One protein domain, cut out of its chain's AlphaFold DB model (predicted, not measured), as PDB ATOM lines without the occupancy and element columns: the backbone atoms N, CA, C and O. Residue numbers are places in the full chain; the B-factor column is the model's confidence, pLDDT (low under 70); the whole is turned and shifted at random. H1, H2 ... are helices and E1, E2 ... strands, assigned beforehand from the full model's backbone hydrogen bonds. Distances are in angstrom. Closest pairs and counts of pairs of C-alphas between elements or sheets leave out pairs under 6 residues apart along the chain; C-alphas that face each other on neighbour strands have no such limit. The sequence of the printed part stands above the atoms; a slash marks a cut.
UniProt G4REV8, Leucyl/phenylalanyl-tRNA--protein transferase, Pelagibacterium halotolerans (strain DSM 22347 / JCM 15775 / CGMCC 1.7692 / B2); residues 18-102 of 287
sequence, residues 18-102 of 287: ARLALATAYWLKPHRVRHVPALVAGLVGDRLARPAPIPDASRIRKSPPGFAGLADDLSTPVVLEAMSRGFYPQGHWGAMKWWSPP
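AT A GLANCE: This is residues 18 to 102 of the 287 residues of the protein "Leucyl/phenylalanyl-tRNA--protein transferase" of Pelagibacterium halotolerans (strain DSM 22347 / JCM 15775 / CGMCC 1.7692 / B2) (UniProt G4REV8). A small sheet of three short strands sits in the middle, with H3 beside its E1 edge and H4 near its E2 edge. H1 lies away from the sheet at one end of the domain and makes a corner with H3, with the short H2 at the turn. The printed part has 85 residues, in the order H1, H2, H3, E1, H4, E2, E3; the sheet runs E1, E3, E2, all antiparallel, and the class is mixed, helices and strands. It is compact, with a radius of gyration of the C-alphas of 12.7 A and spans of 34 by 26 by 25 A.

IN THESE COORDINATES: H1, residues 18 to 28, begins at C-alpha 18 (-39.869, -55.338, -52.914) and is 15.2 A long. H2 is residues 30 to 33; H3, residues 36 to 49, is 19.7 A long. E1 is residues 67 to 70, and H4, residues 76 to 84, is 12.1 A long. E2 is residues 88 to 90; E3, residues 97 to 99, ends at C-alpha 99 (-28.386, -39.742, -37.523).

HOW THE PARTS SIT: H1 and H3 are close but not clearly touching, at a steep tilt of 67 degrees; their closest C-alphas, of Trp 27 and Val 36, are 7.0 A apart. H3 only grazes the sheet with residues 38 to 47. E1 and E3 are antiparallel, with N 68 and O 98 2.9 A apart. E2 and E3 form a hairpin, with N 88 and O 99 2.9 A apart. E1, H4 and E2 form a split strand-helix-strand unit, two strands of one sheet joined through a helix, with E3 between them in the sheet, and its crossover is right-handed. H4 only grazes the sheet with residues 79 to 83. Every O i to N i+4 pair is within hydrogen-bond range in H1, H3 and H4; H2 is too short for one.

THE WHOLE: The C-alphas farthest apart, of Pro 30 and Pro 77, are 37.0 A apart. The printed part has no cut. The link from H3 to E1, residues 50 to 66, is long. No printed residue is under 70 in pLDDT.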
ATOM      1  N   ALA A  18     -40.774 -56.067 -52.029       86.62
ATOM      2  CA  ALA A  18     -39.869 -55.338 -52.914       86.62
ATOM      3  C   ALA A  18     -39.039 -54.291 -52.154       86.62
ATOM      4  O   ALA A  18     -37.822 -54.219 -52.317       86.62
ATOM      5  N   ARG A  19     -39.658 -53.514 -51.257       90.38
ATOM      6  CA  ARG A  19     -38.938 -52.528 -50.445       90.38
ATOM      7  C   ARG A  19     -37.961 -53.184 -49.473       90.38
ATOM      8  O   ARG A  19     -36.868 -52.651 -49.296       90.38
ATOM      9  N   LEU A  20     -38.327 -54.316 -48.867       88.81
ATOM     10  CA  LEU A  20     -37.414 -55.083 -48.013       88.81
ATOM     11  C   LEU A  20     -36.186 -55.512 -48.812       88.81
ATOM     12  O   LEU A  20     -35.063 -55.234 -48.399       88.81
ATOM     13  N   ALA A  21     -36.398 -56.125 -49.976       90.31
ATOM     14  CA  ALA A  21     -35.324 -56.578 -50.851       90.31
ATOM     15  C   ALA A  21     -34.398 -55.419 -51.253       90.31
ATOM     16  O   ALA A  21     -33.178 -55.525 -51.127       90.31
ATOM     17  N   LEU A  22     -34.965 -54.276 -51.648       91.94
ATOM     18  CA  LEU A  22     -34.194 -53.090 -52.023       91.94
ATOM     19  C   LEU A  22     -33.446 -52.469 -50.842       91.94
ATOM     20  O   LEU A  22     -32.291 -52.075 -50.993       91.94
ATOM     21  N   ALA A  23     -34.065 -52.390 -49.664       90.69
ATOM     22  CA  ALA A  23     -33.411 -51.888 -48.459       90.69
ATOM     23  C   ALA A  23     -32.264 -52.804 -48.013       90.69
ATOM     24  O   ALA A  23     -31.209 -52.312 -47.612       90.69
ATOM     25  N   THR A  24     -32.430 -54.119 -48.139       90.06
ATOM     26  CA  THR A  24     -31.360 -55.095 -47.912       90.06
ATOM     27  C   THR A  24     -30.233 -54.895 -48.926       90.06
ATOM     28  O   THR A  24     -29.086 -54.687 -48.533       90.06
ATOM     29  N   ALA A  25     -30.547 -54.831 -50.224       91.31
ATOM     30  CA  ALA A  25     -29.565 -54.578 -51.281       91.31
ATOM     31  C   ALA A  25     -28.822 -53.239 -51.095       91.31
ATOM     32  O   ALA A  25     -27.620 -53.147 -51.345       91.31
ATOM     33  N   TYR A  26     -29.505 -52.202 -50.596       91.00
ATOM     34  CA  TYR A  26     -28.898 -50.913 -50.257       91.00
ATOM     35  C   TYR A  26     -27.771 -51.060 -49.230       91.00
ATOM     36  O   TYR A  26     -26.756 -50.370 -49.366       91.00
ATOM     37  N   TRP A  27     -27.929 -51.935 -48.233       90.62
ATOM     38  CA  TRP A  27     -26.928 -52.202 -47.194       90.62
ATOM     39  C   TRP A  27     -25.844 -53.194 -47.622       90.62
ATOM     40  O   TRP A  27     -24.732 -53.107 -47.110       90.62
ATOM     41  N   LEU A  28     -26.119 -54.069 -48.593       91.81
ATOM     42  CA  LEU A  28     -25.146 -55.029 -49.132       91.81
ATOM     43  C   LEU A  28     -24.096 -54.406 -50.070       91.81
ATOM     44  O   LEU A  28     -23.144 -55.079 -50.458       91.81
ATOM     45  N   LYS A  29     -24.213 -53.117 -50.423       89.88
ATOM     46  CA  LYS A  29     -23.183 -52.427 -51.221       89.88
ATOM     47  C   LYS A  29     -21.822 -52.430 -50.491       89.88
ATOM     48  O   LYS A  29     -21.807 -52.166 -49.286       89.88
ATOM     49  N   PRO A  30     -20.677 -52.597 -51.189       88.12
ATOM     50  CA  PRO A  30     -19.364 -52.800 -50.553       88.12
ATOM     51  C   PRO A  30     -18.973 -51.758 -49.492       88.12
ATOM     52  O   PRO A  30     -18.502 -52.098 -48.411       88.12
ATOM     53  N   HIS A  31     -19.239 -50.474 -49.747       89.69
ATOM     54  CA  HIS A  31     -18.908 -49.395 -48.807       89.69
ATOM     55  C   HIS A  31     -19.824 -49.339 -47.566       89.69
ATOM     56  O   HIS A  31     -19.490 -48.653 -46.600       89.69
ATOM     57  N   ARG A  32     -20.965 -50.046 -47.567       92.38
ATOM     58  CA  ARG A  32     -21.952 -50.074 -46.469       92.38
ATOM     59  C   ARG A  32     -21.986 -51.389 -45.717       92.38
ATOM     60  O   ARG A  32     -22.189 -51.357 -44.507       92.38
ATOM     61  N   VAL A  33     -21.757 -52.512 -46.396       93.94
ATOM     62  CA  VAL A  33     -21.872 -53.849 -45.793       93.94
ATOM     63  C   VAL A  33     -20.935 -54.013 -44.596       93.94
ATOM     64  O   VAL A  33     -21.326 -54.565 -43.573       93.94
ATOM     65  N   ARG A  34     -19.750 -53.390 -44.651       93.25
ATOM     66  CA  ARG A  34     -18.795 -53.319 -43.529       93.25
ATOM     67  C   ARG A  34     -19.367 -52.697 -42.246       93.25
ATOM     68  O   ARG A  34     -18.852 -52.942 -41.164       93.25
ATOM     69  N   HIS A  35     -20.414 -51.877 -42.354       94.12
ATOM     70  CA  HIS A  35     -21.074 -51.227 -41.221       94.12
ATOM     71  C   HIS A  35     -22.264 -52.033 -40.679       94.12
ATOM     72  O   HIS A  35     -22.758 -51.721 -39.597       94.12
ATOM     73  N   VAL A  36     -22.727 -53.064 -41.397       93.38
ATOM     74  CA  VAL A  36     -23.924 -53.839 -41.033       93.38
ATOM     75  C   VAL A  36     -23.793 -54.518 -39.665       93.38
ATOM     76  O   VAL A  36     -24.718 -54.344 -38.872       93.38
ATOM     77  N   PRO A  37     -22.682 -55.198 -39.304       94.69
ATOM     78  CA  PRO A  37     -22.561 -55.808 -37.977       94.69
ATOM     79  C   PRO A  37     -22.698 -54.788 -36.837       94.69
ATOM     80  O   PRO A  37     -23.453 -55.001 -35.890       94.69
ATOM     81  N   ALA A  38     -22.032 -53.635 -36.962       94.06
ATOM     82  CA  ALA A  38     -22.080 -52.568 -35.963       94.06
ATOM     83  C   ALA A  38     -23.465 -51.903 -35.874       94.06
ATOM     84  O   ALA A  38     -23.918 -51.567 -34.776       94.06
ATOM     85  N   LEU A  39     -24.144 -51.745 -37.016       93.25
ATOM     86  CA  LEU A  39     -25.522 -51.267 -37.075       93.25
ATOM     87  C   LEU A  39     -26.467 -52.241 -36.364       93.25
ATOM     88  O   LEU A  39     -27.226 -51.812 -35.503       93.25
ATOM     89  N   VAL A  40     -26.409 -53.536 -36.689       93.88
ATOM     90  CA  VAL A  40     -27.264 -54.566 -36.075       93.88
ATOM     91  C   VAL A  40     -27.037 -54.624 -34.568       93.88
ATOM     92  O   VAL A  40     -28.004 -54.538 -33.816       93.88
ATOM     93  N   ALA A  41     -25.780 -54.669 -34.116       94.06
ATOM     94  CA  ALA A  41     -25.452 -54.645 -32.691       94.06
ATOM     95  C   ALA A  41     -26.005 -53.392 -31.992       94.06
ATOM     96  O   ALA A  41     -26.503 -53.476 -30.871       94.06
ATOM     97  N   GLY A  42     -25.959 -52.230 -32.652       93.19
ATOM     98  CA  GLY A  42     -26.540 -50.999 -32.120       93.19
ATOM     99  C   GLY A  42     -28.061 -51.023 -32.036       93.19
ATOM    100  O   GLY A  42     -28.614 -50.632 -31.015       93.19
ATOM    101  N   LEU A  43     -28.738 -51.532 -33.065       93.31
ATOM    102  CA  LEU A  43     -30.197 -51.667 -33.066       93.31
ATOM    103  C   LEU A  43     -30.677 -52.658 -31.996       93.31
ATOM    104  O   LEU A  43     -31.657 -52.381 -31.312       93.31
ATOM    105  N   VAL A  44     -29.993 -53.794 -31.838       94.00
ATOM    106  CA  VAL A  44     -30.306 -54.785 -30.794       94.00
ATOM    107  C   VAL A  44     -30.051 -54.200 -29.408       94.00
ATOM    108  O   VAL A  44     -30.920 -54.297 -28.545       94.00
ATOM    109  N   GLY A  45     -28.904 -53.543 -29.208       93.50
ATOM    110  CA  GLY A  45     -28.573 -52.883 -27.946       93.50
ATOM    111  C   GLY A  45     -29.633 -51.866 -27.525       93.50
ATOM    112  O   GLY A  45     -30.102 -51.911 -26.394       93.50
ATOM    113  N   ASP A  46     -30.087 -51.021 -28.449       93.12
ATOM    114  CA  ASP A  46     -31.161 -50.060 -28.190       93.12
ATOM    115  C   ASP A  46     -32.492 -50.728 -27.834       93.12
ATOM    116  O   ASP A  46     -33.174 -50.282 -26.913       93.12
ATOM    117  N   ARG A  47     -32.865 -51.814 -28.528       93.19
ATOM    118  CA  ARG A  47     -34.102 -52.553 -28.223       93.19
ATOM    119  C   ARG A  47     -34.098 -53.157 -26.824       93.19
ATOM    120  O   ARG A  47     -35.159 -53.228 -26.205       93.19
ATOM    121  N   LEU A  48     -32.935 -53.597 -26.354       93.75
ATOM    122  CA  LEU A  48     -32.766 -54.170 -25.021       93.75
ATOM    123  C   LEU A  48     -32.696 -53.081 -23.946       93.75
ATOM    124  O   LEU A  48     -33.388 -53.182 -22.938       93.75
ATOM    125  N   ALA A  49     -31.894 -52.040 -24.172       92.38
ATOM    126  CA  ALA A  49     -31.637 -50.995 -23.185       92.38
ATOM    127  C   ALA A  49     -32.764 -49.959 -23.071       92.38
ATOM    128  O   ALA A  49     -32.888 -49.335 -22.024       92.38
ATOM    129  N   ARG A  50     -33.565 -49.766 -24.133       88.69
ATOM    130  CA  ARG A  50     -34.626 -48.743 -24.232       88.69
ATOM    131  C   ARG A  50     -34.156 -47.370 -23.724       88.69
ATOM    132  O   ARG A  50     -34.697 -46.856 -22.746       88.69
ATOM    133  N   PRO A  51     -33.112 -46.802 -24.351       90.12
ATOM    134  CA  PRO A  51     -32.528 -45.544 -23.908       90.12
ATOM    135  C   PRO A  51     -33.520 -44.384 -24.051       90.12
ATOM    136  O   PRO A  51     -34.567 -44.514 -24.690       90.12
ATOM    137  N   ALA A  52     -33.158 -43.227 -23.491       91.88
ATOM    138  CA  ALA A  52     -33.947 -42.009 -23.629       91.88
ATOM    139  C   ALA A  52     -34.281 -41.707 -25.113       91.88
ATOM    140  O   ALA A  52     -33.429 -41.934 -25.984       91.88
ATOM    141  N   PRO A  53     -35.485 -41.173 -25.409       93.38
ATOM    142  CA  PRO A  53     -35.936 -40.933 -26.784       93.38
ATOM    143  C   PRO A  53     -35.015 -40.035 -27.615       93.38
ATOM    144  O   PRO A  53     -34.816 -40.275 -28.810       93.38
ATOM    145  N   ILE A  54     -34.439 -39.016 -26.972       95.50
ATOM    146  CA  ILE A  54     -33.527 -38.053 -27.588       95.50
ATOM    147  C   ILE A  54     -32.089 -38.501 -27.297       95.50
ATOM    148  O   ILE A  54     -31.703 -38.569 -26.126       95.50
ATOM    149  N   PRO A  55     -31.277 -38.816 -28.321       93.56
ATOM    150  CA  PRO A  55     -29.889 -39.200 -28.114       93.56
ATOM    151  C   PRO A  55     -29.024 -37.999 -27.710       93.56
ATOM    152  O   PRO A  55     -29.298 -36.852 -28.061       93.56
ATOM    153  N   ASP A  56     -27.932 -38.286 -27.009       92.31
ATOM    154  CA  ASP A  56     -26.833 -37.348 -26.797       92.31
ATOM    155  C   ASP A  56     -25.639 -37.678 -27.717       92.31
ATOM    156  O   ASP A  56     -25.631 -38.674 -28.451       92.31
ATOM    157  N   ALA A  57     -24.603 -36.838 -27.673       91.19
ATOM    158  CA  ALA A  57     -23.412 -37.003 -28.502       91.19
ATOM    159  C   ALA A  57     -22.641 -38.313 -28.236       91.19
ATOM    160  O   ALA A  57     -21.984 -38.822 -29.148       91.19
ATOM    161  N   SER A  58     -22.734 -38.886 -27.029       93.00
ATOM    162  CA  SER A  58     -22.059 -40.140 -26.661       93.00
ATOM    163  C   SER A  58     -22.653 -41.352 -27.381       93.00
ATOM    164  O   SER A  58     -21.957 -42.340 -27.626       93.00
ATOM    165  N   ARG A  59     -23.921 -41.262 -27.802       93.56
ATOM    166  CA  ARG A  59     -24.601 -42.318 -28.565       93.56
ATOM    167  C   ARG A  59     -24.182 -42.376 -30.031       93.56
ATOM    168  O   ARG A  59     -24.495 -43.355 -30.714       93.56
ATOM    169  N   ILE A  60     -23.476 -41.361 -30.532       96.12
ATOM    170  CA  ILE A  60     -23.099 -41.282 -31.940       96.12
ATOM    171  C   ILE A  60     -21.971 -42.266 -32.253       96.12
ATOM    172  O   ILE A  60     -20.835 -42.139 -31.794       96.12
ATOM    173  N   ARG A  61     -22.260 -43.228 -33.127       95.00
ATOM    174  CA  ARG A  61     -21.310 -44.254 -33.547       95.00
ATOM    175  C   ARG A  61     -20.423 -43.783 -34.695       95.00
ATOM    176  O   ARG A  61     -20.829 -43.037 -35.588       95.00
ATOM    177  N   LYS A  62     -19.197 -44.314 -34.714       93.31
ATOM    178  CA  LYS A  62     -18.266 -44.197 -35.850       93.31
ATOM    179  C   LYS A  62     -18.643 -45.123 -37.017       93.31
ATOM    180  O   LYS A  62     -18.238 -44.871 -38.145       93.31
ATOM    181  N   SER A  63     -19.400 -46.192 -36.754       93.00
ATOM    182  CA  SER A  63     -19.770 -47.215 -37.738       93.00
ATOM    183  C   SER A  63     -21.229 -47.667 -37.541       93.00
ATOM    184  O   SER A  63     -21.527 -48.247 -36.494       93.00
ATOM    185  N   PRO A  64     -22.132 -47.425 -38.514       94.31
ATOM    186  CA  PRO A  64     -21.963 -46.463 -39.608       94.31
ATOM    187  C   PRO A  64     -21.786 -45.028 -39.063       94.31
ATOM    188  O   PRO A  64     -22.353 -44.716 -38.014       94.31
ATOM    189  N   PRO A  65     -21.001 -44.159 -39.732       94.25
ATOM    190  CA  PRO A  65     -20.728 -42.813 -39.237       94.25
ATOM    191  C   PRO A  65     -22.008 -42.016 -38.987       94.25
ATOM    192  O   PRO A  65     -22.814 -41.812 -39.894       94.25
ATOM    193  N   GLY A  66     -22.178 -41.557 -37.753       95.44
ATOM    194  CA  GLY A  66     -23.297 -40.712 -37.359       95.44
ATOM    195  C   GLY A  66     -24.547 -41.450 -36.897       95.44
ATOM    196  O   GLY A  66     -25.466 -40.789 -36.431       95.44
ATOM    197  N   PHE A  67     -24.613 -42.779 -36.974       96.69
ATOM    198  CA  PHE A  67     -25.751 -43.511 -36.413       96.69
ATOM    199  C   PHE A  67     -25.797 -43.351 -34.890       96.69
ATOM    200  O   PHE A  67     -24.796 -43.599 -34.222       96.69
ATOM    201  N   ALA A  68     -26.954 -42.969 -34.354       96.81
ATOM    202  CA  ALA A  68     -27.136 -42.649 -32.937       96.81
ATOM    203  C   ALA A  68     -28.267 -43.446 -32.266       96.81
ATOM    204  O   ALA A  68     -28.703 -43.098 -31.172       96.81
ATOM    205  N   GLY A  69     -28.728 -44.521 -32.913       95.94
ATOM    206  CA  GLY A  69     -29.735 -45.419 -32.358       95.94
ATOM    207  C   GLY A  69     -31.093 -45.372 -33.054       95.94
ATOM    208  O   GLY A  69     -31.251 -44.811 -34.141       95.94
ATOM    209  N   LEU A  70     -32.069 -46.021 -32.430       96.19
ATOM    210  CA  LEU A  70     -33.472 -46.035 -32.818       96.19
ATOM    211  C   LEU A  70     -34.153 -44.708 -32.486       96.19
ATOM    212  O   LEU A  70     -33.932 -44.127 -31.427       96.19
ATOM    213  N   ALA A  71     -35.011 -44.271 -33.402       96.06
ATOM    214  CA  ALA A  71     -35.935 -43.164 -33.208       96.06
ATOM    215  C   ALA A  71     -37.345 -43.747 -33.043       96.06
ATOM    216  O   ALA A  71     -38.106 -43.832 -34.012       96.06
ATOM    217  N   ASP A  72     -37.628 -44.266 -31.844       90.81
ATOM    218  CA  ASP A  72     -38.891 -44.952 -31.535       90.81
ATOM    219  C   ASP A  72     -40.014 -43.965 -31.169       90.81
ATOM    220  O   ASP A  72     -41.162 -44.185 -31.555       90.81
ATOM    221  N   ASP A  73     -39.681 -42.858 -30.499       94.88
ATOM    222  CA  ASP A  73     -40.584 -41.720 -30.313       94.88
ATOM    223  C   ASP A  73     -40.306 -40.680 -31.403       94.88
ATOM    224  O   ASP A  73     -39.206 -40.136 -31.518       94.88
ATOM    225  N   LEU A  74     -41.315 -40.449 -32.236       96.19
ATOM    226  CA  LEU A  74     -41.287 -39.470 -33.315       96.19
ATOM    227  C   LEU A  74     -42.327 -38.380 -33.075       96.19
ATOM    228  O   LEU A  74     -42.834 -37.840 -34.053       96.19
ATOM    229  N   SER A  75     -42.718 -38.104 -31.830       97.06
ATOM    230  CA  SER A  75     -43.555 -36.952 -31.475       97.06
ATOM    231  C   SER A  75     -42.840 -35.640 -31.801       97.06
ATOM    232  O   SER A  75     -41.613 -35.585 -31.892       97.06
ATOM    233  N   THR A  76     -43.606 -34.574 -32.025       97.00
ATOM    234  CA  THR A  76     -43.042 -33.279 -32.429       97.00
ATOM    235  C   THR A  76     -42.030 -32.729 -31.426       97.00
ATOM    236  O   THR A  76     -40.920 -32.428 -31.864       97.00
ATOM    237  N   PRO A  77     -42.305 -32.687 -30.103       96.69
ATOM    238  CA  PRO A  77     -41.332 -32.170 -29.141       96.69
ATOM    239  C   PRO A  77     -40.008 -32.941 -29.173       96.69
ATOM    240  O   PRO A  77     -38.940 -32.338 -29.159       96.69
ATOM    241  N   VAL A  78     -40.068 -34.274 -29.289       97.69
ATOM    242  CA  VAL A  78     -38.874 -35.128 -29.361       97.69
ATOM    243  C   VAL A  78     -38.083 -34.885 -30.642       97.69
ATOM    244  O   VAL A  78     -36.857 -34.806 -30.599       97.69
ATOM    245  N   VAL A  79     -38.761 -34.765 -31.785       97.81
ATOM    246  CA  VAL A  79     -38.090 -34.566 -33.073       97.81
ATOM    247  C   VAL A  79     -37.442 -33.193 -33.154       97.81
ATOM    248  O   VAL A  79     -36.281 -33.117 -33.547       97.81
ATOM    249  N   LEU A  80     -38.140 -32.134 -32.745       95.88
ATOM    250  CA  LEU A  80     -37.581 -30.783 -32.753       95.88
ATOM    251  C   LEU A  80     -36.400 -30.655 -31.789       95.88
ATOM    252  O   LEU A  80     -35.374 -30.093 -32.165       95.88
ATOM    253  N   GLU A  81     -36.488 -31.251 -30.598       96.12
ATOM    254  CA  GLU A  81     -35.383 -31.255 -29.633       96.12
ATOM    255  C   GLU A  81     -34.193 -32.109 -30.100       96.12
ATOM    256  O   GLU A  81     -33.033 -31.766 -29.886       96.12
ATOM    257  N   ALA A  82     -34.431 -33.230 -30.781       97.19
ATOM    258  CA  ALA A  82     -33.343 -33.986 -31.395       97.19
ATOM    259  C   ALA A  82     -32.689 -33.185 -32.536       97.19
ATOM    260  O   ALA A  82     -31.461 -33.170 -32.661       97.19
ATOM    261  N   MET A  83     -33.489 -32.490 -33.346       96.50
ATOM    262  CA  MET A  83     -33.002 -31.649 -34.439       96.50
ATOM    263  C   MET A  83     -32.220 -30.435 -33.943       96.50
ATOM    264  O   MET A  83     -31.165 -30.160 -34.514       96.50
ATOM    265  N   SER A  84     -32.627 -29.790 -32.843       94.06
ATOM    266  CA  SER A  84     -31.880 -28.686 -32.208       94.06
ATOM    267  C   SER A  84     -30.496 -29.119 -31.706       94.06
ATOM    268  O   SER A  84     -29.567 -28.316 -31.645       94.06
ATOM    269  N   ARG A  85     -30.317 -30.418 -31.436       95.12
ATOM    270  CA  ARG A  85     -29.036 -31.055 -31.074       95.12
ATOM    271  C   ARG A  85     -28.262 -31.613 -32.275       95.12
ATOM    272  O   ARG A  85     -27.244 -32.284 -32.103       95.12
ATOM    273  N   GLY A  86     -28.736 -31.370 -33.495       95.81
ATOM    274  CA  GLY A  86     -28.087 -31.794 -34.734       95.81
ATOM    275  C   GLY A  86     -28.312 -33.259 -35.115       95.81
ATOM    276  O   GLY A  86     -27.500 -33.832 -35.854       95.81
ATOM    277  N   PHE A  87     -29.391 -33.878 -34.627       97.12
ATOM    278  CA  PHE A  87     -29.853 -35.192 -35.076       97.12
ATOM    279  C   PHE A  87     -30.995 -35.070 -36.081       97.12
ATOM    280  O   PHE A  87     -31.727 -34.096 -36.096       97.12
ATOM    281  N   TYR A  88     -31.200 -36.082 -36.915       96.56
ATOM    282  CA  TYR A  88     -32.388 -36.162 -37.766       96.56
ATOM    283  C   TYR A  88     -32.838 -37.616 -37.937       96.56
ATOM    284  O   TYR A  88     -31.995 -38.528 -37.947       96.56
ATOM    285  N   PRO A  89     -34.154 -37.868 -38.059       96.88
ATOM    286  CA  PRO A  89     -34.675 -39.216 -38.178       96.88
ATOM    287  C   PRO A  89     -34.680 -39.654 -39.647       96.88
ATOM    288  O   PRO A  89     -35.302 -39.029 -40.507       96.88
ATOM    289  N   GLN A  90     -34.034 -40.781 -39.954       95.19
ATOM    290  CA  GLN A  90     -34.030 -41.342 -41.308       95.19
ATOM    291  C   GLN A  90     -33.982 -42.874 -41.305       95.19
ATOM    292  O   GLN A  90     -33.239 -43.507 -40.549       95.19
ATOM    293  N   GLY A  91     -34.739 -43.500 -42.210       92.81
ATOM    294  CA  GLY A  91     -34.702 -44.944 -42.418       92.81
ATOM    295  C   GLY A  91     -35.351 -45.368 -43.732       92.81
ATOM    296  O   GLY A  91     -36.457 -44.959 -44.051       92.81
ATOM    297  N   HIS A  92     -34.678 -46.237 -44.488       90.31
ATOM    298  CA  HIS A  92     -35.224 -46.785 -45.736       90.31
ATOM    299  C   HIS A  92     -36.264 -47.891 -45.487       90.31
ATOM    300  O   HIS A  92     -37.154 -48.104 -46.308       90.31
ATOM    301  N   TRP A  93     -36.175 -48.573 -44.347       87.25
ATOM    302  CA  TRP A  93     -37.047 -49.675 -43.951       87.25
ATOM    303  C   TRP A  93     -37.079 -49.822 -42.423       87.25
ATOM    304  O   TRP A  93     -36.090 -49.520 -41.741       87.25
ATOM    305  N   GLY A  94     -38.189 -50.357 -41.906       86.69
ATOM    306  CA  GLY A  94     -38.320 -50.812 -40.525       86.69
ATOM    307  C   GLY A  94     -38.493 -49.668 -39.526       86.69
ATOM    308  O   GLY A  94     -39.432 -48.875 -39.618       86.69
ATOM    309  N   ALA A  95     -37.629 -49.623 -38.512       88.88
ATOM    310  CA  ALA A  95     -37.608 -48.534 -37.540       88.88
ATOM    311  C   ALA A  95     -36.843 -47.316 -38.082       88.88
ATOM    312  O   ALA A  95     -35.825 -47.473 -38.774       88.88
ATOM    313  N   MET A  96     -37.320 -46.118 -37.742       95.06
ATOM    314  CA  MET A  96     -36.565 -44.884 -37.949       95.06
ATOM    315  C   MET A  96     -35.344 -44.882 -37.027       95.06
ATOM    316  O   MET A  96     -35.307 -45.578 -36.012       95.06
ATOM    317  N   LYS A  97     -34.299 -44.173 -37.440       96.69
ATOM    318  CA  LYS A  97     -33.011 -44.139 -36.746       96.69
ATOM    319  C   LYS A  97     -32.551 -42.699 -36.655       96.69
ATOM    320  O   LYS A  97     -32.758 -41.950 -37.610       96.69
ATOM    321  N   TRP A  98     -31.914 -42.351 -35.549       97.81
ATOM    322  CA  TRP A  98     -31.261 -41.061 -35.389       97.81
ATOM    323  C   TRP A  98     -29.913 -41.058 -36.103       97.81
ATOM    324  O   TRP A  98     -29.122 -42.001 -35.976       97.81
ATOM    325  N   TRP A  99     -29.649 -39.981 -36.838       97.44
ATOM    326  CA  TRP A  99     -28.386 -39.742 -37.523       97.44
ATOM    327  C   TRP A  99     -27.835 -38.364 -37.170       97.44
ATOM    328  O   TRP A  99     -28.582 -37.397 -37.108       97.44
ATOM    329  N   SER A 100     -26.521 -38.280 -36.983       97.06
ATOM    330  CA  SER A 100     -25.751 -37.043 -36.855       97.06
ATOM    331  C   SER A 100     -24.354 -37.274 -37.455       97.06
ATOM    332  O   SER A 100     -23.426 -37.721 -36.765       97.06
ATOM    333  N   PRO A 101     -24.177 -37.105 -38.779       95.56
ATOM    334  CA  PRO A 101     -22.912 -37.387 -39.445       95.56
ATOM    335  C   PRO A 101     -21.784 -36.501 -38.906       95.56
ATOM    336  O   PRO A 101     -22.032 -35.479 -38.269       95.56
ATOM    337  N   PRO A 102     -20.519 -36.909 -39.099       95.94
ATOM    338  CA  PRO A 102     -19.371 -36.139 -38.614       95.94
ATOM    339  C   PRO A 102     -19.217 -34.782 -39.315       95.94
ATOM    340  O   PRO A 102     -18.609 -33.875 -38.754       95.94
TER     341      PRO A 102